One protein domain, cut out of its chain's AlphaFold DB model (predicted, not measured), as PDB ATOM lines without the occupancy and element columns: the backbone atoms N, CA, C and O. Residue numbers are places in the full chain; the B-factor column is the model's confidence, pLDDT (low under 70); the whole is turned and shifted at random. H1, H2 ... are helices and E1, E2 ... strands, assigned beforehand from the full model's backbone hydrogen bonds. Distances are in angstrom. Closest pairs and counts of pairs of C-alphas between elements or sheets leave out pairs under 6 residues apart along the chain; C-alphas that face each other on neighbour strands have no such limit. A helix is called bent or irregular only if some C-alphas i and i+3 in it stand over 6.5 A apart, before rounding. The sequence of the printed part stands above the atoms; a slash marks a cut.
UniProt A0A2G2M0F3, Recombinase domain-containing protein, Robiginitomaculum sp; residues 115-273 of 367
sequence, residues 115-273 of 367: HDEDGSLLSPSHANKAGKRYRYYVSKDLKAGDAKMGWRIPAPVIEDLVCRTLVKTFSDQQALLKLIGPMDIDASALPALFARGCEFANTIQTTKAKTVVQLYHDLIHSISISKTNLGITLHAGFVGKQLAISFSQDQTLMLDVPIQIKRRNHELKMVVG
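This is residues 115 to 273 of the 367 residues of the protein "Recombinase domain-containing protein" of Robiginitomaculum sp (UniProt A0A2G2M0F3). A curled sheet, E4 to E7, has helix H2 over one face, and the longest helix, H4, packs on H2; H3, H5 and H6 graze this sheet. A small sheet, E1 to E3, lies at the first end of H2, and residues 128 to 133 of its hairpin stick out. The printed part has 159 residues, with six named helices and seven named strands in the order E1 E2 H1 E3 H2 H3 H4 H5 E4 E5 H6 E6 E7; both sheets are antiparallel, in the orders E1 E2 E3 and E4 E5 E6 E7, and the class is mixed. The whole is compact, with a radius of gyration of the C-alphas of 17.5 A, yet elongated, spanning 57 by 33 by 28 A.

E1, residues 123 to 129, and E2, residues 132 to 138, form a hairpin, with N 125 and O 136 at 2.8 A. E3, residues 152 to 154, is antiparallel to E2, with N 153 and O 137 at 2.8 A. H1, residues 140 to 144, only just on this sheet with 5 pairs of C-alphas within 10 A, only grazes it. H2, residues 155 to 171, touches H4, residues 187 to 206, at a shallow tilt of 23 degrees, opposite ways; their closest C-alphas, Val 167 and Ala 201, are 4.6 A apart. H3, residues 173 to 180, touches H2 only at the corner. H6, residues 236 to 243, touches H4, about perpendicular at 80 degrees, with the C-alphas of Arg 196 and Leu 243 closest at 5.6 A. H5, residues 209 to 219, only just touches H6, with 3 pairs of C-alphas within 8 A. In the larger sheet, E4, residues 220 to 225, and E5, residues 229 to 235, form a hairpin, with N 224 and O 231 at 2.8 A. E6, residues 252 to 264, bends by 53 degrees at residue 258; it pairs with E5 before the bend, N 232 and O 255 at 2.8 A, and beyond it with E7, residues 267 to 272, N 260 and O 271 at 2.7 A. H2 is on this sheet at a height of 9.4 A, making two layers, a helix on one face of a sheet. Each O i to N i+4 pair is within hydrogen-bond range in H1, H2, H3 and H6, against 14 of 16 in H4 and 5 of 7 in H5.

E1 begins at C-alpha 123 (188.416, 171.330, 171.516) and is 20.1 A long; E2 is 18.8 A. H2 is 24.0 A, H4 29.9 A and E5 19.6 A. H4 is only just irregular, with C-alphas 188 and 191 at 7.0 A. E6 is 34.6 A, and E7 ends at C-alpha 272 (182.861, 181.069, 190.134).

The two C-alphas farthest apart, Gly 145 and Ser 188, are 58.1 A from each other. The printed part has no cut, and no link is long. The mean pLDDT of the printed part is 80.2; residues 141 to 150 and 262 to 273 are among those under 70.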
ATOM      1  N   HIS A 115     180.444 172.860 174.980       88.81
ATOM      2  CA  HIS A 115     179.925 173.730 173.932       88.81
ATOM      3  C   HIS A 115     179.852 175.167 174.450       88.81
ATOM      4  O   HIS A 115     179.563 175.380 175.626       88.81
ATOM      5  N   ASP A 116     180.136 176.140 173.592       84.31
ATOM      6  CA  ASP A 116     179.938 177.556 173.905       84.31
ATOM      7  C   ASP A 116     178.482 178.016 173.702       84.31
ATOM      8  O   ASP A 116     177.597 177.220 173.382       84.31
ATOM      9  N   GLU A 117     178.241 179.311 173.925       76.81
ATOM     10  CA  GLU A 117     176.944 179.982 173.767       76.81
ATOM     11  C   GLU A 117     176.352 179.868 172.353       76.81
ATOM     12  O   GLU A 117     175.133 179.842 172.208       76.81
ATOM     13  N   ASP A 118     177.199 179.698 171.333       73.75
ATOM     14  CA  ASP A 118     176.790 179.512 169.937       73.75
ATOM     15  C   ASP A 118     176.596 178.021 169.580       73.75
ATOM     16  O   ASP A 118     176.385 177.663 168.417       73.75
ATOM     17  N   GLY A 119     176.709 177.116 170.560       75.75
ATOM     18  CA  GLY A 119     176.630 175.665 170.371       75.75
ATOM     19  C   GLY A 119     177.884 175.049 169.740       75.75
ATOM     20  O   GLY A 119     177.900 173.867 169.383       75.75
ATOM     21  N   SER A 120     178.966 175.815 169.599       81.62
ATOM     22  CA  SER A 120     180.218 175.346 169.021       81.62
ATOM     23  C   SER A 120     181.060 174.571 170.033       81.62
ATOM     24  O   SER A 120     181.321 174.989 171.159       81.62
ATOM     25  N   LEU A 121     181.545 173.406 169.600       85.19
ATOM     26  CA  LEU A 121     182.346 172.515 170.436       85.19
ATOM     27  C   LEU A 121     183.723 173.114 170.761       85.19
ATOM     28  O   LEU A 121     184.527 173.384 169.855       85.19
ATOM     29  N   LEU A 122     184.068 173.176 172.048       87.12
ATOM     30  CA  LEU A 122     185.428 173.476 172.471       87.12
ATOM     31  C   LEU A 122     186.316 172.238 172.377       87.12
ATOM     32  O   LEU A 122     186.044 171.163 172.909       87.12
ATOM     33  N   SER A 123     187.455 172.405 171.717       85.25
ATOM     34  CA  SER A 123     188.416 171.330 171.516       85.25
ATOM     35  C   SER A 123     189.588 171.444 172.487       85.25
ATOM     36  O   SER A 123     190.118 172.547 172.668       85.25
ATOM     37  N   PRO A 124     190.103 170.328 173.028       88.50
ATOM     38  CA  PRO A 124     191.306 170.366 173.842       88.50
ATOM     39  C   PRO A 124     192.502 170.879 173.024       88.50
ATOM     40  O   PRO A 124     192.651 170.619 171.821       88.50
ATOM     41  N   SER A 125     193.355 171.643 173.691       84.44
ATOM     42  CA  SER A 125     194.599 172.215 173.192       84.44
ATOM     43  C   SER A 125     195.630 172.237 174.317       84.44
ATOM     44  O   SER A 125     195.287 172.197 175.500       84.44
ATOM     45  N   HIS A 126     196.912 172.267 173.967       83.38
ATOM     46  CA  HIS A 126     197.978 172.370 174.953       83.38
ATOM     47  C   HIS A 126     199.154 173.187 174.427       83.38
ATOM     48  O   HIS A 126     199.411 173.214 173.228       83.38
ATOM     49  N   ALA A 127     199.873 173.812 175.353       78.00
ATOM     50  CA  ALA A 127     201.126 174.507 175.103       78.00
ATOM     51  C   ALA A 127     202.169 174.044 176.123       78.00
ATOM     52  O   ALA A 127     201.834 173.761 177.274       78.00
ATOM     53  N   ASN A 128     203.432 173.969 175.711       78.75
ATOM     54  CA  ASN A 128     204.544 173.636 176.597       78.75
ATOM     55  C   ASN A 128     205.422 174.876 176.770       78.75
ATOM     56  O   ASN A 128     205.829 175.478 175.779       78.75
ATOM     57  N   LYS A 129     205.725 175.252 178.013       67.94
ATOM     58  CA  LYS A 129     206.661 176.337 178.332       67.94
ATOM     59  C   LYS A 129     207.513 175.926 179.526       67.94
ATOM     60  O   LYS A 129     206.961 175.525 180.545       67.94
ATOM     61  N   ALA A 130     208.838 176.023 179.392       70.69
ATOM     62  CA  ALA A 130     209.802 175.680 180.446       70.69
ATOM     63  C   ALA A 130     209.531 174.301 181.094       70.69
ATOM     64  O   ALA A 130     209.444 174.175 182.311       70.69
ATOM     65  N   GLY A 131     209.280 173.274 180.271       70.19
ATOM     66  CA  GLY A 131     208.971 171.912 180.737       70.19
ATOM     67  C   GLY A 131     207.573 171.719 181.347       70.19
ATOM     68  O   GLY A 131     207.143 170.581 181.533       70.19
ATOM     69  N   LYS A 132     206.813 172.793 181.598       74.81
ATOM     70  CA  LYS A 132     205.437 172.731 182.105       74.81
ATOM     71  C   LYS A 132     204.428 172.696 180.956       74.81
ATOM     72  O   LYS A 132     204.459 173.534 180.052       74.81
ATOM     73  N   ARG A 133     203.505 171.730 181.012       78.25
ATOM     74  CA  ARG A 133     202.405 171.573 180.049       78.25
ATOM     75  C   ARG A 133     201.147 172.285 180.539       78.25
ATOM     76  O   ARG A 133     200.588 171.924 181.572       78.25
ATOM     77  N   TYR A 134     200.673 173.244 179.757       80.38
ATOM     78  CA  TYR A 134     199.432 173.982 179.971       80.38
ATOM     79  C   TYR A 134     198.333 173.407 179.080       80.38
ATOM     80  O   TYR A 134     198.564 173.164 177.895       80.38
ATOM     81  N   ARG A 135     197.153 173.152 179.649       86.12
ATOM     82  CA  ARG A 135     196.012 172.520 178.969       86.12
ATOM     83  C   ARG A 135     194.835 173.484 178.927       86.12
ATOM     84  O   ARG A 135     194.523 174.105 179.941       86.12
ATOM     85  N   TYR A 136     194.172 173.551 177.778       86.19
ATOM     86  CA  TYR A 136     193.054 174.457 177.531       86.19
ATOM     87  C   TYR A 136     191.959 173.777 176.705       86.19
ATOM     88  O   TYR A 136     192.257 172.918 175.879       86.19
ATOM     89  N   TYR A 137     190.717 174.217 176.871       88.69
ATOM     90  CA  TYR A 137     189.629 174.017 175.918       88.69
ATOM     91  C   TYR A 137     189.487 175.295 175.095       88.69
ATOM     92  O   TYR A 137     189.408 176.384 175.665       88.69
ATOM     93  N   VAL A 138     189.546 175.181 173.768       86.38
ATOM     94  CA  VAL A 138     189.522 176.344 172.871       86.38
ATOM     95  C   VAL A 138     188.460 176.211 171.787       86.38
ATOM     96  O   VAL A 138     188.261 175.109 171.266       86.38
ATOM     97  N   SER A 139     187.820 177.325 171.423       82.75
ATOM     98  CA  SER A 139     186.880 177.364 170.296       82.75
ATOM     99  C   SER A 139     187.606 177.155 168.960       82.75
ATOM    100  O   SER A 139     188.835 177.287 168.855       82.75
ATOM    101  N   LYS A 140     186.852 176.776 167.922       70.44
ATOM    102  CA  LYS A 140     187.404 176.492 166.588       70.44
ATOM    103  C   LYS A 140     187.997 177.741 165.931       70.44
ATOM    104  O   LYS A 140     189.079 177.643 165.353       70.44
ATOM    105  N   ASP A 141     187.366 178.899 166.095       62.75
ATOM    106  CA  ASP A 141     187.776 180.150 165.436       62.75
ATOM    107  C   ASP A 141     189.118 180.667 165.971       62.75
ATOM    108  O   ASP A 141     189.993 181.093 165.214       62.75
ATOM    109  N   LEU A 142     189.376 180.451 167.266       62.59
ATOM    110  CA  LEU A 142     190.673 180.725 167.893       62.59
ATOM    111  C   LEU A 142     191.796 179.810 167.382       62.59
ATOM    112  O   LEU A 142     192.968 180.189 167.419       62.59
ATOM    113  N   LYS A 143     191.473 178.594 166.913       57.34
ATOM    114  CA  LYS A 143     192.450 177.708 166.254       57.34
ATOM    115  C   LYS A 143     192.734 178.132 164.809       57.34
ATOM    116  O   LYS A 143     193.776 177.743 164.284       57.34
ATOM    117  N   ALA A 144     191.834 178.891 164.182       54.75
ATOM    118  CA  ALA A 144     191.974 179.401 162.819       54.75
ATOM    119  C   ALA A 144     192.739 180.737 162.740       54.75
ATOM    120  O   ALA A 144     193.172 181.111 161.654       54.75
ATOM    121  N   GLY A 145     192.976 181.401 163.879       49.69
ATOM    122  CA  GLY A 145     193.776 182.627 163.977       49.69
ATOM    123  C   GLY A 145     192.977 183.884 164.320       49.69
ATOM    124  O   GLY A 145     193.578 184.950 164.427       49.69
ATOM    125  N   ASP A 146     191.665 183.770 164.542       49.78
ATOM    126  CA  ASP A 146     190.816 184.919 164.849       49.78
ATOM    127  C   ASP A 146     190.662 185.099 166.371       49.78
ATOM    128  O   ASP A 146     190.061 184.283 167.077       49.78
ATOM    129  N   ALA A 147     191.306 186.135 166.917       53.03
ATOM    130  CA  ALA A 147     191.601 186.246 168.350       53.03
ATOM    131  C   ALA A 147     190.592 187.080 169.163       53.03
ATOM    132  O   ALA A 147     190.735 187.180 170.382       53.03
ATOM    133  N   LYS A 148     189.586 187.702 168.530       53.78
ATOM    134  CA  LYS A 148     188.742 188.703 169.214       53.78
ATOM    135  C   LYS A 148     187.569 188.114 170.012       53.78
ATOM    136  O   LYS A 148     187.202 188.680 171.049       53.78
ATOM    137  N   MET A 149     187.020 186.965 169.605       56.22
ATOM    138  CA  MET A 149     185.818 186.387 170.238       56.22
ATOM    139  C   MET A 149     185.943 184.942 170.732       56.22
ATOM    140  O   MET A 149     185.112 184.522 171.528       56.22
ATOM    141  N   GLY A 150     186.988 184.201 170.361       68.88
ATOM    142  CA  GLY A 150     187.064 182.788 170.720       68.88
ATOM    143  C   GLY A 150     187.247 182.507 172.220       68.88
ATOM    144  O   GLY A 150     187.872 183.267 172.966       68.88
ATOM    145  N   TRP A 151     186.771 181.339 172.646       76.12
ATOM    146  CA  TRP A 151     186.965 180.815 173.993       76.12
ATOM    147  C   TRP A 151     188.348 180.174 174.159       76.12
ATOM    148  O   TRP A 151     188.769 179.370 173.329       76.12
ATOM    149  N   ARG A 152     189.053 180.478 175.255       81.44
ATOM    150  CA  ARG A 152     190.235 179.736 175.731       81.44
ATOM    151  C   ARG A 152     190.154 179.545 177.238       81.44
ATOM    152  O   ARG A 152     190.541 180.430 177.994       81.44
ATOM    153  N   ILE A 153     189.680 178.381 177.663       83.69
ATOM    154  CA  ILE A 153     189.426 178.065 179.070       83.69
ATOM    155  C   ILE A 153     190.520 177.123 179.585       83.69
ATOM    156  O   ILE A 153     190.764 176.091 178.954       83.69
ATOM    157  N   PRO A 154     191.193 177.421 180.709       84.88
ATOM    158  CA  PRO A 154     192.134 176.495 181.332       84.88
ATOM    159  C   PRO A 154     191.443 175.182 181.720       84.88
ATOM    160  O   PRO A 154     190.518 175.176 182.529       84.88
ATOM    161  N   ALA A 155     191.922 174.059 181.179       87.75
ATOM    162  CA  ALA A 155     191.317 172.750 181.419       87.75
ATOM    163  C   ALA A 155     191.243 172.378 182.913       87.75
ATOM    164  O   ALA A 155     190.170 171.971 183.336       87.75
ATOM    165  N   PRO A 156     192.295 172.584 183.741       83.88
ATOM    166  CA  PRO A 156     192.224 172.241 185.162       83.88
ATOM    167  C   PRO A 156     191.130 172.989 185.926       83.88
ATOM    168  O   PRO A 156     190.592 172.446 186.876       83.88
ATOM    169  N   VAL A 157     190.814 174.225 185.524       83.38
ATOM    170  CA  VAL A 157     189.845 175.073 186.232       83.38
ATOM    171  C   VAL A 157     188.424 174.587 185.975       83.38
ATOM    172  O   VAL A 157     187.670 174.379 186.916       83.38
ATOM    173  N   ILE A 158     188.072 174.363 184.706       87.94
ATOM    174  CA  ILE A 158     186.734 173.875 184.355       87.94
ATOM    175  C   ILE A 158     186.529 172.415 184.778       87.94
ATOM    176  O   ILE A 158     185.450 172.059 185.231       87.94
ATOM    177  N   GLU A 159     187.568 171.577 184.686       90.44
ATOM    178  CA  GLU A 159     187.519 170.180 185.139       90.44
ATOM    179  C   GLU A 159     187.292 170.087 186.656       90.44
ATOM    180  O   GLU A 159     186.453 169.307 187.097       90.44
ATOM    181  N   ASP A 160     187.992 170.905 187.448       86.94
ATOM    182  CA  ASP A 160     187.814 170.982 188.904       86.94
ATOM    183  C   ASP A 160     186.431 171.525 189.284       86.94
ATOM    184  O   ASP A 160     185.779 170.965 190.161       86.94
ATOM    185  N   LEU A 161     185.942 172.557 188.588       88.12
ATOM    186  CA  LEU A 161     184.598 173.086 188.813       88.12
ATOM    187  C   LEU A 161     183.520 172.028 188.562       88.12
ATOM    188  O   LEU A 161     182.688 171.797 189.432       88.12
ATOM    189  N   VAL A 162     183.558 171.359 187.407       91.56
ATOM    190  CA  VAL A 162     182.600 170.293 187.079       91.56
ATOM    191  C   VAL A 162     182.670 169.178 188.121       91.56
ATOM    192  O   VAL A 162     181.634 168.754 188.623       91.56
ATOM    193  N   CYS A 163     183.877 168.750 188.504       91.81
ATOM    194  CA  CYS A 163     184.067 167.731 189.534       91.81
ATOM    195  C   CYS A 163     183.415 168.131 190.863       91.81
ATOM    196  O   CYS A 163     182.617 167.375 191.413       91.81
ATOM    197  N   ARG A 164     183.700 169.341 191.360       90.50
ATOM    198  CA  ARG A 164     183.141 169.837 192.624       90.50
ATOM    199  C   ARG A 164     181.632 169.985 192.574       90.50
ATOM    200  O   ARG A 164     180.982 169.632 193.552       90.50
ATOM    201  N   THR A 165     181.082 170.479 191.468       92.19
ATOM    202  CA  THR A 165     179.631 170.577 191.298       92.19
ATOM    203  C   THR A 165     178.996 169.197 191.384       92.19
ATOM    204  O   THR A 165     178.095 169.015 192.189       92.19
ATOM    205  N   LEU A 166     179.502 168.210 190.636       92.94
ATOM    206  CA  LEU A 166     178.958 166.850 190.668       92.94
ATOM    207  C   LEU A 166     179.056 166.236 192.068       92.94
ATOM    208  O   LEU A 166     178.061 165.735 192.585       92.94
ATOM    209  N   VAL A 167     180.226 166.321 192.709       93.12
ATOM    210  CA  VAL A 167     180.425 165.810 194.072       93.12
ATOM    211  C   VAL A 167     179.448 166.480 195.036       93.12
ATOM    212  O   VAL A 167     178.740 165.777 195.750       93.12
ATOM    213  N   LYS A 168     179.342 167.814 195.025       92.62
ATOM    214  CA  LYS A 168     178.401 168.551 195.879       92.62
ATOM    215  C   LYS A 168     176.960 168.102 195.638       92.62
ATOM    216  O   LYS A 168     176.256 167.829 196.601       92.62
ATOM    217  N   THR A 169     176.541 167.982 194.382       92.56
ATOM    218  CA  THR A 169     175.178 167.578 194.026       92.56
ATOM    219  C   THR A 169     174.821 166.182 194.532       92.56
ATOM    220  O   THR A 169     173.712 165.995 195.014       92.56
ATOM    221  N   PHE A 170     175.729 165.208 194.436       93.00
ATOM    222  CA  PHE A 170     175.448 163.835 194.880       93.00
ATOM    223  C   PHE A 170     175.658 163.617 196.386       93.00
ATOM    224  O   PHE A 170     175.078 162.689 196.941       93.00
ATOM    225  N   SER A 171     176.459 164.463 197.044       92.44
ATOM    226  CA  SER A 171     176.713 164.380 198.492       92.44
ATOM    227  C   SER A 171     175.652 165.105 199.327       92.44
ATOM    228  O   SER A 171     175.396 164.727 200.467       92.44
ATOM    229  N   ASP A 172     175.078 166.185 198.793       92.69
ATOM    230  CA  ASP A 172     174.103 167.019 199.491       92.69
ATOM    231  C   ASP A 172     172.675 166.522 199.233       92.69
ATOM    232  O   ASP A 172     172.229 166.414 198.090       92.69
ATOM    233  N   GLN A 173     171.941 166.237 200.311       90.12
ATOM    234  CA  GLN A 173     170.590 165.672 200.239       90.12
ATOM    235  C   GLN A 173     169.610 166.587 199.492       90.12
ATOM    236  O   GLN A 173     168.805 166.112 198.693       90.12
ATOM    237  N   GLN A 174     169.683 167.901 199.718       88.81
ATOM    238  CA  GLN A 174     168.771 168.863 199.098       88.81
ATOM    239  C   GLN A 174     169.102 169.049 197.618       88.81
ATOM    240  O   GLN A 174     168.200 169.080 196.778       88.81
ATOM    241  N   ALA A 175     170.389 169.141 197.282       88.44
ATOM    242  CA  ALA A 175     170.837 169.253 195.899       88.44
ATOM    243  C   ALA A 175     170.481 168.001 195.085       88.44
ATOM    244  O   ALA A 175     170.051 168.127 193.938       88.44
ATOM    245  N   LEU A 176     170.607 166.812 195.685       89.81
ATOM    246  CA  LEU A 176     170.248 165.550 195.050       89.81
ATOM    247  C   LEU A 176     168.743 165.467 194.771       89.81
ATOM    248  O   LEU A 176     168.349 165.156 193.648       89.81
ATOM    249  N   LEU A 177     167.902 165.801 195.755       88.38
ATOM    250  CA  LEU A 177     166.448 165.838 195.565       88.38
ATOM    251  C   LEU A 177     166.042 166.861 194.497       88.38
ATOM    252  O   LEU A 177     165.199 166.569 193.651       88.38
ATOM    253  N   LYS A 178     166.682 168.036 194.481       88.62
ATOM    254  CA  LYS A 178     166.440 169.059 193.455       88.62
ATOM    255  C   LYS A 178     166.835 168.584 192.054       88.62
ATOM    256  O   LYS A 178     166.135 168.905 191.100       88.62
ATOM    257  N   LEU A 179     167.938 167.840 191.927       86.75
ATOM    258  CA  LEU A 179     168.396 167.283 190.651       86.75
ATOM    259  C   LEU A 179     167.415 166.243 190.101       86.75
ATOM    260  O   LEU A 179     167.135 166.228 188.906       86.75
ATOM    261  N   ILE A 180     166.945 165.350 190.970       84.88
ATOM    262  CA  ILE A 180     166.059 164.244 190.602       84.88
ATOM    263  C   ILE A 180     164.641 164.756 190.291       84.88
ATOM    264  O   ILE A 180     163.960 164.196 189.433       84.88
ATOM    265  N   GLY A 181     164.230 165.850 190.937       81.31
ATOM    266  CA  GLY A 181     162.910 166.446 190.771       81.31
ATOM    267  C   GLY A 181     161.820 165.704 191.556       81.31
ATOM    268  O   GLY A 181     162.109 164.750 192.283       81.31
ATOM    269  N   PRO A 182     160.558 166.154 191.451       69.00
ATOM    270  CA  PRO A 182     159.437 165.498 192.110       69.00
ATOM    271  C   PRO A 182     159.235 164.106 191.505       69.00
ATOM    272  O   PRO A 182     158.878 163.968 190.337       69.00
ATOM    273  N   MET A 183     159.472 163.075 192.308       69.25
ATOM    274  CA  MET A 183     159.165 161.690 191.975       69.25
ATOM    275  C   MET A 183     158.442 161.037 193.146       69.25
ATOM    276  O   MET A 183     158.684 161.406 194.297       69.25
ATOM    277  N   ASP A 184     157.613 160.039 192.844       64.88
ATOM    278  CA  ASP A 184     157.007 159.148 193.837       64.88
ATOM    279  C   ASP A 184     158.086 158.225 194.422       64.88
ATOM    280  O   ASP A 184     158.224 157.059 194.050       64.88
ATOM    281  N   ILE A 185     158.924 158.782 195.296       73.62
ATOM    282  CA  ILE A 185     159.883 158.023 196.095       73.62
ATOM    283  C   ILE A 185     159.283 157.849 197.484       73.62
ATOM    284  O   ILE A 185     159.041 158.830 198.189       73.62
ATOM    285  N   ASP A 186     159.107 156.598 197.903       78.00
ATOM    286  CA  ASP A 186     158.703 156.286 199.270       78.00
ATOM    287  C   ASP A 186     159.706 156.863 200.277       78.00
ATOM    288  O   ASP A 186     160.924 156.721 200.129       78.00
ATOM    289  N   ALA A 187     159.206 157.463 201.362       79.50
ATOM    290  CA  ALA A 187     160.051 158.063 202.398       79.50
ATOM    291  C   ALA A 187     161.058 157.064 203.007       79.50
ATOM    292  O   ALA A 187     162.147 157.451 203.431       79.50
ATOM    293  N   SER A 188     160.727 155.768 202.999       84.00
ATOM    294  CA  SER A 188     161.596 154.673 203.449       84.00
ATOM    295  C   SER A 188     162.805 154.425 202.536       84.00
ATOM    296  O   SER A 188     163.818 153.905 203.001       84.00
ATOM    297  N   ALA A 189     162.741 154.818 201.259       84.81
ATOM    298  CA  ALA A 189     163.820 154.647 200.287       84.81
ATOM    299  C   ALA A 189     164.826 155.816 200.280       84.81
ATOM    300  O   ALA A 189     165.939 155.667 199.765       84.81
ATOM    301  N   LEU A 190     164.481 156.960 200.886       86.50
ATOM    302  CA  LEU A 190     165.328 158.160 200.919       86.50
ATOM    303  C   LEU A 190     166.707 157.937 201.576       86.50
ATOM    304  O   LEU A 190     167.703 158.379 200.998       86.50
ATOM    305  N   PRO A 191     166.842 157.226 202.714       90.88
ATOM    306  CA  PRO A 191     168.159 156.980 203.305       90.88
ATOM    307  C   PRO A 191     169.086 156.178 202.382       90.88
ATOM    308  O   PRO A 191     170.267 156.504 202.253       90.88
ATOM    309  N   ALA A 192     168.550 155.160 201.698       90.38
ATOM    310  CA  ALA A 192     169.310 154.343 200.754       90.38
ATOM    311  C   ALA A 192     169.731 155.149 199.515       90.38
ATOM    312  O   ALA A 192     170.853 154.998 199.029       90.38
ATOM    313  N   LEU A 193     168.858 156.040 199.037       90.38
ATOM    314  CA  LEU A 193     169.168 156.975 197.960       90.38
ATOM    315  C   LEU A 193     170.344 157.893 198.324       90.38
ATOM    316  O   LEU A 193     171.293 158.009 197.548       90.38
ATOM    317  N   PHE A 194     170.309 158.515 199.506       92.62
ATOM    318  CA  PHE A 194     171.382 159.406 199.955       92.62
ATOM    319  C   PHE A 194     172.705 158.666 200.157       92.62
ATOM    320  O   PHE A 194     173.751 159.174 199.757       92.62
ATOM    321  N   ALA A 195     172.670 157.448 200.708       91.75
ATOM    322  CA  ALA A 195     173.864 156.618 200.851       91.75
ATOM    323  C   ALA A 195     174.526 156.335 199.489       91.75
ATOM    324  O   ALA A 195     175.722 156.575 199.326       91.75
ATOM    325  N   ARG A 196     173.735 155.931 198.484       92.75
ATOM    326  CA  ARG A 196     174.221 155.716 197.109       92.75
ATOM    327  C   ARG A 196     174.753 156.994 196.465       92.75
ATOM    328  O   ARG A 196     175.763 156.951 195.767       92.75
ATOM    329  N   GLY A 197     174.105 158.133 196.711       92.44
ATOM    330  CA  GLY A 197     174.592 159.446 196.279       92.44
ATOM    331  C   GLY A 197     176.000 159.734 196.808       92.44
ATOM    332  O   GLY A 197     176.908 160.027 196.028       92.44
ATOM    333  N   CYS A 198     176.218 159.550 198.111       92.75
ATOM    334  CA  CYS A 198     177.528 159.721 198.743       92.75
ATOM    335  C   CYS A 198     178.584 158.739 198.203       92.75
ATOM    336  O   CYS A 198     179.717 159.143 197.926       92.75
ATOM    337  N   GLU A 199     178.232 157.465 198.013       92.06
ATOM    338  CA  GLU A 199     179.126 156.465 197.409       92.06
ATOM    339  C   GLU A 199     179.539 156.860 195.985       92.06
ATOM    340  O   GLU A 199     180.715 156.772 195.606       92.06
ATOM    341  N   PHE A 200     178.584 157.360 195.201       91.94
ATOM    342  CA  PHE A 200     178.840 157.819 193.847       91.94
ATOM    343  C   PHE A 200     179.715 159.079 193.827       91.94
ATOM    344  O   PHE A 200     180.688 159.140 193.072       91.94
ATOM    345  N   ALA A 201     179.451 160.047 194.706       91.88
ATOM    346  CA  ALA A 201     180.286 161.235 194.873       91.88
ATOM    347  C   ALA A 201     181.740 160.869 195.221       91.88
ATOM    348  O   ALA A 201     182.683 161.379 194.606       91.88
ATOM    349  N   ASN A 202     181.932 159.923 196.144       90.38
ATOM    350  CA  ASN A 202     183.255 159.430 196.521       90.38
ATOM    351  C   ASN A 202     183.955 158.723 195.347       90.38
ATOM    352  O   ASN A 202     185.153 158.906 195.112       90.38
ATOM    353  N   THR A 203     183.196 157.976 194.541       88.94
ATOM    354  CA  THR A 203     183.700 157.364 193.305       88.94
ATOM    355  C   THR A 203     184.196 158.432 192.330       88.94
ATOM    356  O   THR A 203     185.315 158.322 191.829       88.94
ATOM    357  N   ILE A 204     183.439 159.509 192.099       87.75
ATOM    358  CA  ILE A 204     183.867 160.620 191.229       87.75
ATOM    359  C   ILE A 204     185.186 161.240 191.726       87.75
ATOM    360  O   ILE A 204     186.067 161.532 190.915       87.75
ATOM    361  N   GLN A 205     185.348 161.403 193.042       85.75
ATOM    362  CA  GLN A 205     186.506 162.071 193.642       85.75
ATOM    363  C   GLN A 205     187.784 161.213 193.660       85.75
ATOM    364  O   GLN A 205     188.881 161.731 193.446       85.75
ATOM    365  N   THR A 206     187.663 159.910 193.924       83.50
ATOM    366  CA  THR A 206     188.810 159.011 194.173       83.50
ATOM    367  C   THR A 206     189.273 158.239 192.939       83.50
ATOM    368  O   THR A 206     190.362 157.654 192.929       83.50
ATOM    369  N   THR A 207     188.474 158.231 191.871       80.81
ATOM    370  CA  THR A 207     188.766 157.427 190.685       80.81
ATOM    371  C   THR A 207     190.040 157.897 189.973       80.81
ATOM    372  O   THR A 207     190.321 159.081 189.792       80.81
ATOM    373  N   LYS A 208     190.841 156.933 189.504       71.38
ATOM    374  CA  LYS A 208     192.072 157.190 188.741       71.38
ATOM    375  C   LYS A 208     191.764 157.902 187.419       71.38
ATOM    376  O   LYS A 208     190.849 157.513 186.697       71.38
ATOM    377  N   ALA A 209     192.634 158.832 187.016       67.12
ATOM    378  CA  ALA A 209     192.450 159.730 185.865       67.12
ATOM    379  C   ALA A 209     192.032 159.078 184.524       67.12
ATOM    380  O   ALA A 209     191.465 159.760 183.678       67.12
ATOM    381  N   LYS A 210     192.312 157.788 184.288       65.50
ATOM    382  CA  LYS A 210     191.882 157.081 183.064       65.50
ATOM    383  C   LYS A 210     190.413 156.654 183.112       65.50
ATOM    384  O   LYS A 210     189.712 156.818 182.120       65.50
ATOM    385  N   THR A 211     189.963 156.120 184.243       76.31
ATOM    386  CA  THR A 211     188.589 155.631 184.428       76.31
ATOM    387  C   THR A 211     187.616 156.795 184.616       76.31
ATOM    388  O   THR A 211     186.491 156.724 184.135       76.31
ATOM    389  N   VAL A 212     188.083 157.911 185.194       81.31
ATOM    390  CA  VAL A 212     187.300 159.156 185.318       81.31
ATOM    391  C   VAL A 212     186.819 159.664 183.960       81.31
ATOM    392  O   VAL A 212     185.687 160.109 183.849       81.31
ATOM    393  N   VAL A 213     187.638 159.575 182.906       83.56
ATOM    394  CA  VAL A 213     187.237 160.041 181.564       83.56
ATOM    395  C   VAL A 213     186.017 159.278 181.059       83.56
ATOM    396  O   VAL A 213     185.085 159.888 180.549       83.56
ATOM    397  N   GLN A 214     186.029 157.949 181.191       83.94
ATOM    398  CA  GLN A 214     184.911 157.116 180.754       83.94
ATOM    399  C   GLN A 214     183.669 157.414 181.596       83.94
ATOM    400  O   GLN A 214     182.614 157.677 181.035       83.94
ATOM    401  N   LEU A 215     183.835 157.498 182.920       87.81
ATOM    402  CA  LEU A 215     182.763 157.868 183.841       87.81
ATOM    403  C   LEU A 215     182.114 159.205 183.460       87.81
ATOM    404  O   LEU A 215     180.895 159.304 183.439       87.81
ATOM    405  N   TYR A 216     182.911 160.224 183.131       90.06
ATOM    406  CA  TYR A 216     182.397 161.534 182.730       90.06
ATOM    407  C   TYR A 216     181.626 161.464 181.413       90.06
ATOM    408  O   TYR A 216     180.592 162.106 181.302       90.06
ATOM    409  N   HIS A 217     182.090 160.686 180.434       88.06
ATOM    410  CA  HIS A 217     181.373 160.502 179.170       88.06
ATOM    411  C   HIS A 217     180.084 159.686 179.309       88.06
ATOM    412  O   HIS A 217     179.157 159.909 178.538       88.06
ATOM    413  N   ASP A 218     180.020 158.762 180.266       88.12
ATOM    414  CA  ASP A 218     178.809 157.981 180.524       88.12
ATOM    415  C   ASP A 218     177.788 158.789 181.357       88.12
ATOM    416  O   ASP A 218     176.579 158.642 181.187       88.12
ATOM    417  N   LEU A 219     178.272 159.671 182.245       91.00
ATOM    418  CA  LEU A 219     177.460 160.503 183.136       91.00
ATOM    419  C   LEU A 219     176.962 161.796 182.470       91.00
ATOM    420  O   LEU A 219     175.804 162.173 182.650       91.00
ATOM    421  N   ILE A 220     177.831 162.503 181.747       92.81
ATOM    422  CA  ILE A 220     177.577 163.849 181.219       92.81
ATOM    423  C   ILE A 220     177.221 163.753 179.738       92.81
ATOM    424  O   ILE A 220     178.029 163.313 178.923       92.81
ATOM    425  N   HIS A 221     176.039 164.251 179.390       89.50
ATOM    426  CA  HIS A 221     175.593 164.381 178.009       89.50
ATOM    427  C   HIS A 221     176.276 165.560 177.305       89.50
ATOM    428  O   HIS A 221     176.880 165.411 176.244       89.50
ATOM    429  N   SER A 222     176.209 166.742 177.916       90.75
ATOM    430  CA  SER A 222     176.789 167.969 177.375       90.75
ATOM    431  C   SER A 222     177.044 168.988 178.475       90.75
ATOM    432  O   SER A 222     176.382 168.992 179.508       90.75
ATOM    433  N   ILE A 223     177.990 169.885 178.229       92.25
ATOM    434  CA  ILE A 223     178.270 171.046 179.065       92.25
ATOM    435  C   ILE A 223     178.124 172.279 178.183       92.25
ATOM    436  O   ILE A 223     178.798 172.368 177.158       92.25
ATOM    437  N   SER A 224     177.275 173.220 178.573       89.75
ATOM    438  CA  SER A 224     177.155 174.529 177.935       89.75
ATOM    439  C   SER A 224     177.856 175.576 178.794       89.75
ATOM    440  O   SER A 224     177.678 175.628 180.011       89.75
ATOM    441  N   ILE A 225     178.693 176.405 178.175       87.56
ATOM    442  CA  ILE A 225     179.374 177.504 178.860       87.56
ATOM    443  C   ILE A 225     178.976 178.845 178.257       87.56
ATOM    444  O   ILE A 225     179.096 179.067 177.054       87.56
ATOM    445  N   SER A 226     178.550 179.755 179.125       84.44
ATOM    446  CA  SER A 226     178.372 181.169 178.818       84.44
ATOM    447  C   SER A 226     179.273 182.016 179.719       84.44
ATOM    448  O   SER A 226     180.078 181.506 180.501       84.44
ATOM    449  N   LYS A 227     179.191 183.344 179.611       80.50
ATOM    450  CA  LYS A 227     179.969 184.245 180.483       80.50
ATOM    451  C   LYS A 227     179.491 184.229 181.938       80.50
ATOM    452  O   LYS A 227     180.272 184.601 182.818       80.50
ATOM    453  N   THR A 228     178.235 183.834 182.160       81.12
ATOM    454  CA  THR A 228     177.516 183.970 183.434       81.12
ATOM    455  C   THR A 228     177.011 182.649 184.009       81.12
ATOM    456  O   THR A 228     176.704 182.584 185.197       81.12
ATOM    457  N   ASN A 229     176.922 181.591 183.202       86.31
ATOM    458  CA  ASN A 229     176.394 180.302 183.634       86.31
ATOM    459  C   ASN A 229     177.159 179.131 182.999       86.31
ATOM    460  O   ASN A 229     177.612 179.202 181.852       86.31
ATOM    461  N   LEU A 230     177.291 178.051 183.761       89.50
ATOM    462  CA  LEU A 230     177.751 176.749 183.305       89.50
ATOM    463  C   LEU A 230     176.600 175.758 183.468       89.50
ATOM    464  O   LEU A 230     176.271 175.377 184.590       89.50
ATOM    465  N   GLY A 231     176.024 175.327 182.349       91.19
ATOM    466  CA  GLY A 231     175.022 174.270 182.324       91.19
ATOM    467  C   GLY A 231     175.694 172.910 182.174       91.19
ATOM    468  O   GLY A 231     176.484 172.698 181.255       91.19
ATOM    469  N   ILE A 232     175.393 171.972 183.065       93.50
ATOM    470  CA  ILE A 232     175.840 170.580 182.984       93.50
ATOM    471  C   ILE A 232     174.602 169.707 182.795       93.50
ATOM    472  O   ILE A 232     173.761 169.594 183.683       93.50
ATOM    473  N   THR A 233     174.507 169.071 181.634       92.31
ATOM    474  CA  THR A 233     173.425 168.150 181.287       92.31
ATOM    475  C   THR A 233     173.899 166.719 181.505       92.31
ATOM    476  O   THR A 233     174.907 166.295 180.935       92.31
ATOM    477  N   LEU A 234     173.174 165.964 182.322       92.25
ATOM    478  CA  LEU A 234     173.483 164.592 182.709       92.25
ATOM    479  C   LEU A 234     172.546 163.597 182.029       92.25
ATOM    480  O   LEU A 234     171.364 163.875 181.818       92.25
ATOM    481  N   HIS A 235     173.063 162.401 181.761       89.94
ATOM    482  CA  HIS A 235     172.265 161.264 181.326       89.94
ATOM    483  C   HIS A 235     171.449 160.715 182.503       89.94
ATOM    484  O   HIS A 235     172.005 160.045 183.380       89.94
ATOM    485  N   ALA A 236     170.128 160.945 182.516       88.62
ATOM    486  CA  ALA A 236     169.277 160.477 183.614       88.62
ATOM    487  C   ALA A 236     169.334 158.950 183.749       88.62
ATOM    488  O   ALA A 236     169.442 158.440 184.855       88.62
ATOM    489  N   GLY A 237     169.389 158.212 182.635       86.25
ATOM    490  CA  GLY A 237     169.531 156.754 182.662       86.25
ATOM    491  C   GLY A 237     170.812 156.258 183.348       86.25
ATOM    492  O   GLY A 237     170.793 155.209 183.992       86.25
ATOM    493  N   PHE A 238     171.925 156.998 183.257       88.00
ATOM    494  CA  PHE A 238     173.152 156.643 183.978       88.00
ATOM    495  C   PHE A 238     173.033 156.983 185.466       88.00
ATOM    496  O   PHE A 238     173.338 156.142 186.308       88.00
ATOM    497  N   VAL A 239     172.523 158.176 185.791       88.69
ATOM    498  CA  VAL A 239     172.266 158.605 187.177       88.69
ATOM    499  C   VAL A 239     171.304 157.644 187.882       88.69
ATOM    500  O   VAL A 239     171.573 157.200 188.995       88.69
ATOM    501  N   GLY A 240     170.235 157.237 187.203       87.81
ATOM    502  CA  GLY A 240     169.258 156.270 187.690       87.81
ATOM    503  C   GLY A 240     169.867 154.927 188.043       87.81
ATOM    504  O   GLY A 240     169.598 154.403 189.115       87.81
ATOM    505  N   LYS A 241     170.768 154.396 187.210       88.50
ATOM    506  CA  LYS A 241     171.483 153.150 187.529       88.50
ATOM    507  C   LYS A 241     172.324 153.264 188.801       88.50
ATOM    508  O   LYS A 241     172.348 152.318 189.577       88.50
ATOM    509  N   GLN A 242     172.985 154.401 189.020       89.69
ATOM    510  CA  GLN A 242     173.824 154.611 190.209       89.69
ATOM    511  C   GLN A 242     172.993 154.790 191.482       89.69
ATOM    512  O   GLN A 242     173.353 154.294 192.544       89.69
ATOM    513  N   LEU A 243     171.850 155.462 191.374       87.69
ATOM    514  CA  LEU A 243     170.963 155.733 192.506       87.69
ATOM    515  C   LEU A 243     169.905 154.629 192.722       87.69
ATOM    516  O   LEU A 243     169.210 154.617 193.738       87.69
ATOM    517  N   ALA A 244     169.827 153.673 191.794       86.31
ATOM    518  CA  ALA A 244     168.748 152.703 191.592       86.31
ATOM    519  C   ALA A 244     167.354 153.349 191.568       86.31
ATOM    520  O   ALA A 244     166.440 152.972 192.298       86.31
ATOM    521  N   ILE A 245     167.230 154.339 190.687       84.06
ATOM    522  CA  ILE A 245     165.985 155.009 190.346       84.06
ATOM    523  C   ILE A 245     165.714 154.835 188.849       84.06
ATOM    524  O   ILE A 245     166.625 154.906 188.022       84.06
ATOM    525  N   SER A 246     164.453 154.621 188.494       81.31
ATOM    526  CA  SER A 246     164.005 154.535 187.110       81.31
ATOM    527  C   SER A 246     163.719 155.928 186.553       81.31
ATOM    528  O   SER A 246     162.833 156.621 187.041       81.31
ATOM    529  N   PHE A 247     164.441 156.310 185.501       79.88
ATOM    530  CA  PHE A 247     164.138 157.481 184.674       79.88
ATOM    531  C   PHE A 247     163.674 157.032 183.286       79.88
ATOM    532  O   PHE A 247     163.989 155.922 182.847       79.88
ATOM    533  N   SER A 248     162.967 157.907 182.568       75.31
ATOM    534  CA  SER A 248     162.620 157.669 181.160       75.31
ATOM    535  C   SER A 248     163.883 157.617 180.288       75.31
ATOM    536  O   SER A 248     164.845 158.342 180.551       75.31
ATOM    537  N   GLN A 249     163.895 156.770 179.250       63.09
ATOM    538  CA  GLN A 249     165.112 156.437 178.482       63.09
ATOM    539  C   GLN A 249     165.815 157.644 177.826       63.09
ATOM    540  O   GLN A 249     167.036 157.609 177.697       63.09
ATOM    541  N   ASP A 250     165.085 158.724 177.529       67.81
ATOM    542  CA  ASP A 250     165.620 159.952 176.913       67.81
ATOM    543  C   ASP A 250     165.649 161.165 177.858       67.81
ATOM    544  O   ASP A 250     165.879 162.299 177.434       67.81
ATOM    545  N   GLN A 251     165.410 160.961 179.154       81.81
ATOM    546  CA  GLN A 251     165.417 162.062 180.106       81.81
ATOM    547  C   GLN A 251     166.851 162.544 180.372       81.81
ATOM    548  O   GLN A 251     167.791 161.761 180.543       81.81
ATOM    549  N   THR A 252     167.011 163.861 180.454       87.88
ATOM    550  CA  THR A 252     168.254 164.508 180.880       87.88
ATOM    551  C   THR A 252     168.021 165.304 182.150       87.88
ATOM    552  O   THR A 252     166.972 165.927 182.302       87.88
ATOM    553  N   LEU A 253     169.009 165.319 183.039       88.38
ATOM    554  CA  LEU A 253     168.975 166.134 184.252       88.38
ATOM    555  C   LEU A 253     169.900 167.334 184.063       88.38
ATOM    556  O   LEU A 253     170.995 167.180 183.523       88.38
ATOM    557  N   MET A 254     169.471 168.522 184.478       89.31
ATOM    558  CA  MET A 254     170.238 169.752 184.279       89.31
ATOM    559  C   MET A 254     170.722 170.328 185.605       89.31
ATOM    560  O   MET A 254     169.974 170.423 186.575       89.31
ATOM    561  N   LEU A 255     171.988 170.730 185.619       89.50
ATOM    562  CA  LEU A 255     172.623 171.469 186.700       89.50
ATOM    563  C   LEU A 255     173.094 172.811 186.164       89.50
ATOM    564  O   LEU A 255     173.963 172.854 185.297       89.50
ATOM    565  N   ASP A 256     172.556 173.889 186.716       86.94
ATOM    566  CA  ASP A 256     172.996 175.246 186.413       86.94
ATOM    567  C   ASP A 256     173.905 175.766 187.521       86.94
ATOM    568  O   ASP A 256     173.559 175.737 188.706       86.94
ATOM    569  N   VAL A 257     175.091 176.230 187.127       87.12
ATOM    570  CA  VAL A 257     176.100 176.770 188.034       87.12
ATOM    571  C   VAL A 257     176.421 178.202 187.617       87.12
ATOM    572  O   VAL A 257     177.064 178.398 186.580       87.12
ATOM    573  N   PRO A 258     176.050 179.211 188.424       83.38
ATOM    574  CA  PRO A 258     176.438 180.583 188.147       83.38
ATOM    575  C   PRO A 258     177.965 180.721 188.167       83.38
ATOM    576  O   PRO A 258     178.675 180.184 189.019       83.38
ATOM    577  N   ILE A 259     178.495 181.423 187.173       81.88
ATOM    578  CA  ILE A 259     179.929 181.649 186.978       81.88
ATOM    579  C   ILE A 259     180.148 183.091 186.518       81.88
ATOM    580  O   ILE A 259     179.253 183.751 186.015       81.88
ATOM    581  N   GLN A 260     181.358 183.605 186.665       73.62
ATOM    582  CA  GLN A 260     181.778 184.898 186.143       73.62
ATOM    583  C   GLN A 260     183.117 184.751 185.430       73.62
ATOM    584  O   GLN A 260     184.176 184.569 186.034       73.62
ATOM    585  N   ILE A 261     183.103 184.855 184.108       70.06
ATOM    586  CA  ILE A 261     184.333 184.749 183.325       70.06
ATOM    587  C   ILE A 261     184.903 186.144 183.085       70.06
ATOM    588  O   ILE A 261     184.345 186.933 182.325       70.06
ATOM    589  N   LYS A 262     186.054 186.445 183.701       63.69
ATOM    590  CA  LYS A 262     186.794 187.694 183.470       63.69
ATOM    591  C   LYS A 262     187.968 187.454 182.511       63.69
ATOM    592  O   LYS A 262     188.795 186.559 182.703       63.69
ATOM    593  N   ARG A 263     188.059 188.266 181.451       58.16
ATOM    594  CA  ARG A 263     189.198 188.273 180.510       58.16
ATOM    595  C   ARG A 263     190.403 188.947 181.171       58.16
ATOM    596  O   ARG A 263     190.281 190.062 181.664       58.16
ATOM    597  N   ARG A 264     191.573 188.300 181.146       45.03
ATOM    598  CA  ARG A 264     192.855 188.892 181.558       45.03
ATOM    599  C   ARG A 264     193.844 188.747 180.400       45.03
ATOM    600  O   ARG A 264     194.417 187.678 180.199       45.03
ATOM    601  N   ASN A 265     194.058 189.820 179.635       49.12
ATOM    602  CA  ASN A 265     194.790 189.784 178.357       49.12
ATOM    603  C   ASN A 265     194.221 188.694 177.408       49.12
ATOM    604  O   ASN A 265     193.012 188.480 177.368       49.12
ATOM    605  N   HIS A 266     195.072 187.987 176.653       42.84
ATOM    606  CA  HIS A 266     194.701 186.899 175.727       42.84
ATOM    607  C   HIS A 266     194.304 185.561 176.420       42.84
ATOM    608  O   HIS A 266     194.268 184.516 175.760       42.84
ATOM    609  N   GLU A 267     194.037 185.552 177.735       44.75
ATOM    610  CA  GLU A 267     193.627 184.367 178.510       44.75
ATOM    611  C   GLU A 267     192.320 184.625 179.296       44.75
ATOM    612  O   GLU A 267     192.146 185.675 179.918       44.75
ATOM    613  N   LEU A 268     191.381 183.665 179.289       52.69
ATOM    614  CA  LEU A 268     190.175 183.725 180.129       52.69
ATOM    615  C   LEU A 268     190.494 183.173 181.519       52.69
ATOM    616  O   LEU A 268     190.956 182.034 181.643       52.69
ATOM    617  N   LYS A 269     190.209 183.948 182.571       51.88
ATOM    618  CA  LYS A 269     190.184 183.451 183.949       51.88
ATOM    619  C   LYS A 269     188.724 183.319 184.378       51.88
ATOM    620  O   LYS A 269     187.971 184.288 184.403       51.88
ATOM    621  N   MET A 270     188.326 182.094 184.682       48.09
ATOM    622  CA  MET A 270     186.998 181.782 185.190       48.09
ATOM    623  C   MET A 270     186.991 181.994 186.705       48.09
ATOM    624  O   MET A 270     187.853 181.458 187.402       48.09
ATOM    625  N   VAL A 271     186.069 182.816 187.195       47.44
ATOM    626  CA  VAL A 271     185.790 183.047 188.615       47.44
ATOM    627  C   VAL A 271     184.389 182.499 188.855       47.44
ATOM    628  O   VAL A 271     183.482 182.809 188.102       47.44
ATOM    629  N   VAL A 272     184.188 181.632 189.834       42.81
ATOM    630  CA  VAL A 272     182.861 181.069 190.134       42.81
ATOM    631  C   VAL A 272     182.243 181.925 191.238       42.81
ATOM    632  O   VAL A 272     182.934 182.231 192.206       42.81
ATOM    633  N   GLY A 273     180.991 182.357 191.088       34.59
ATOM    634  CA  GLY A 273     180.209 182.982 192.164       34.59
ATOM    635  C   GLY A 273     178.954 182.138 192.340       34.59
ATOM    636  O   GLY A 273     178.323 181.831 191.347       34.59
TER     637      GLY A 273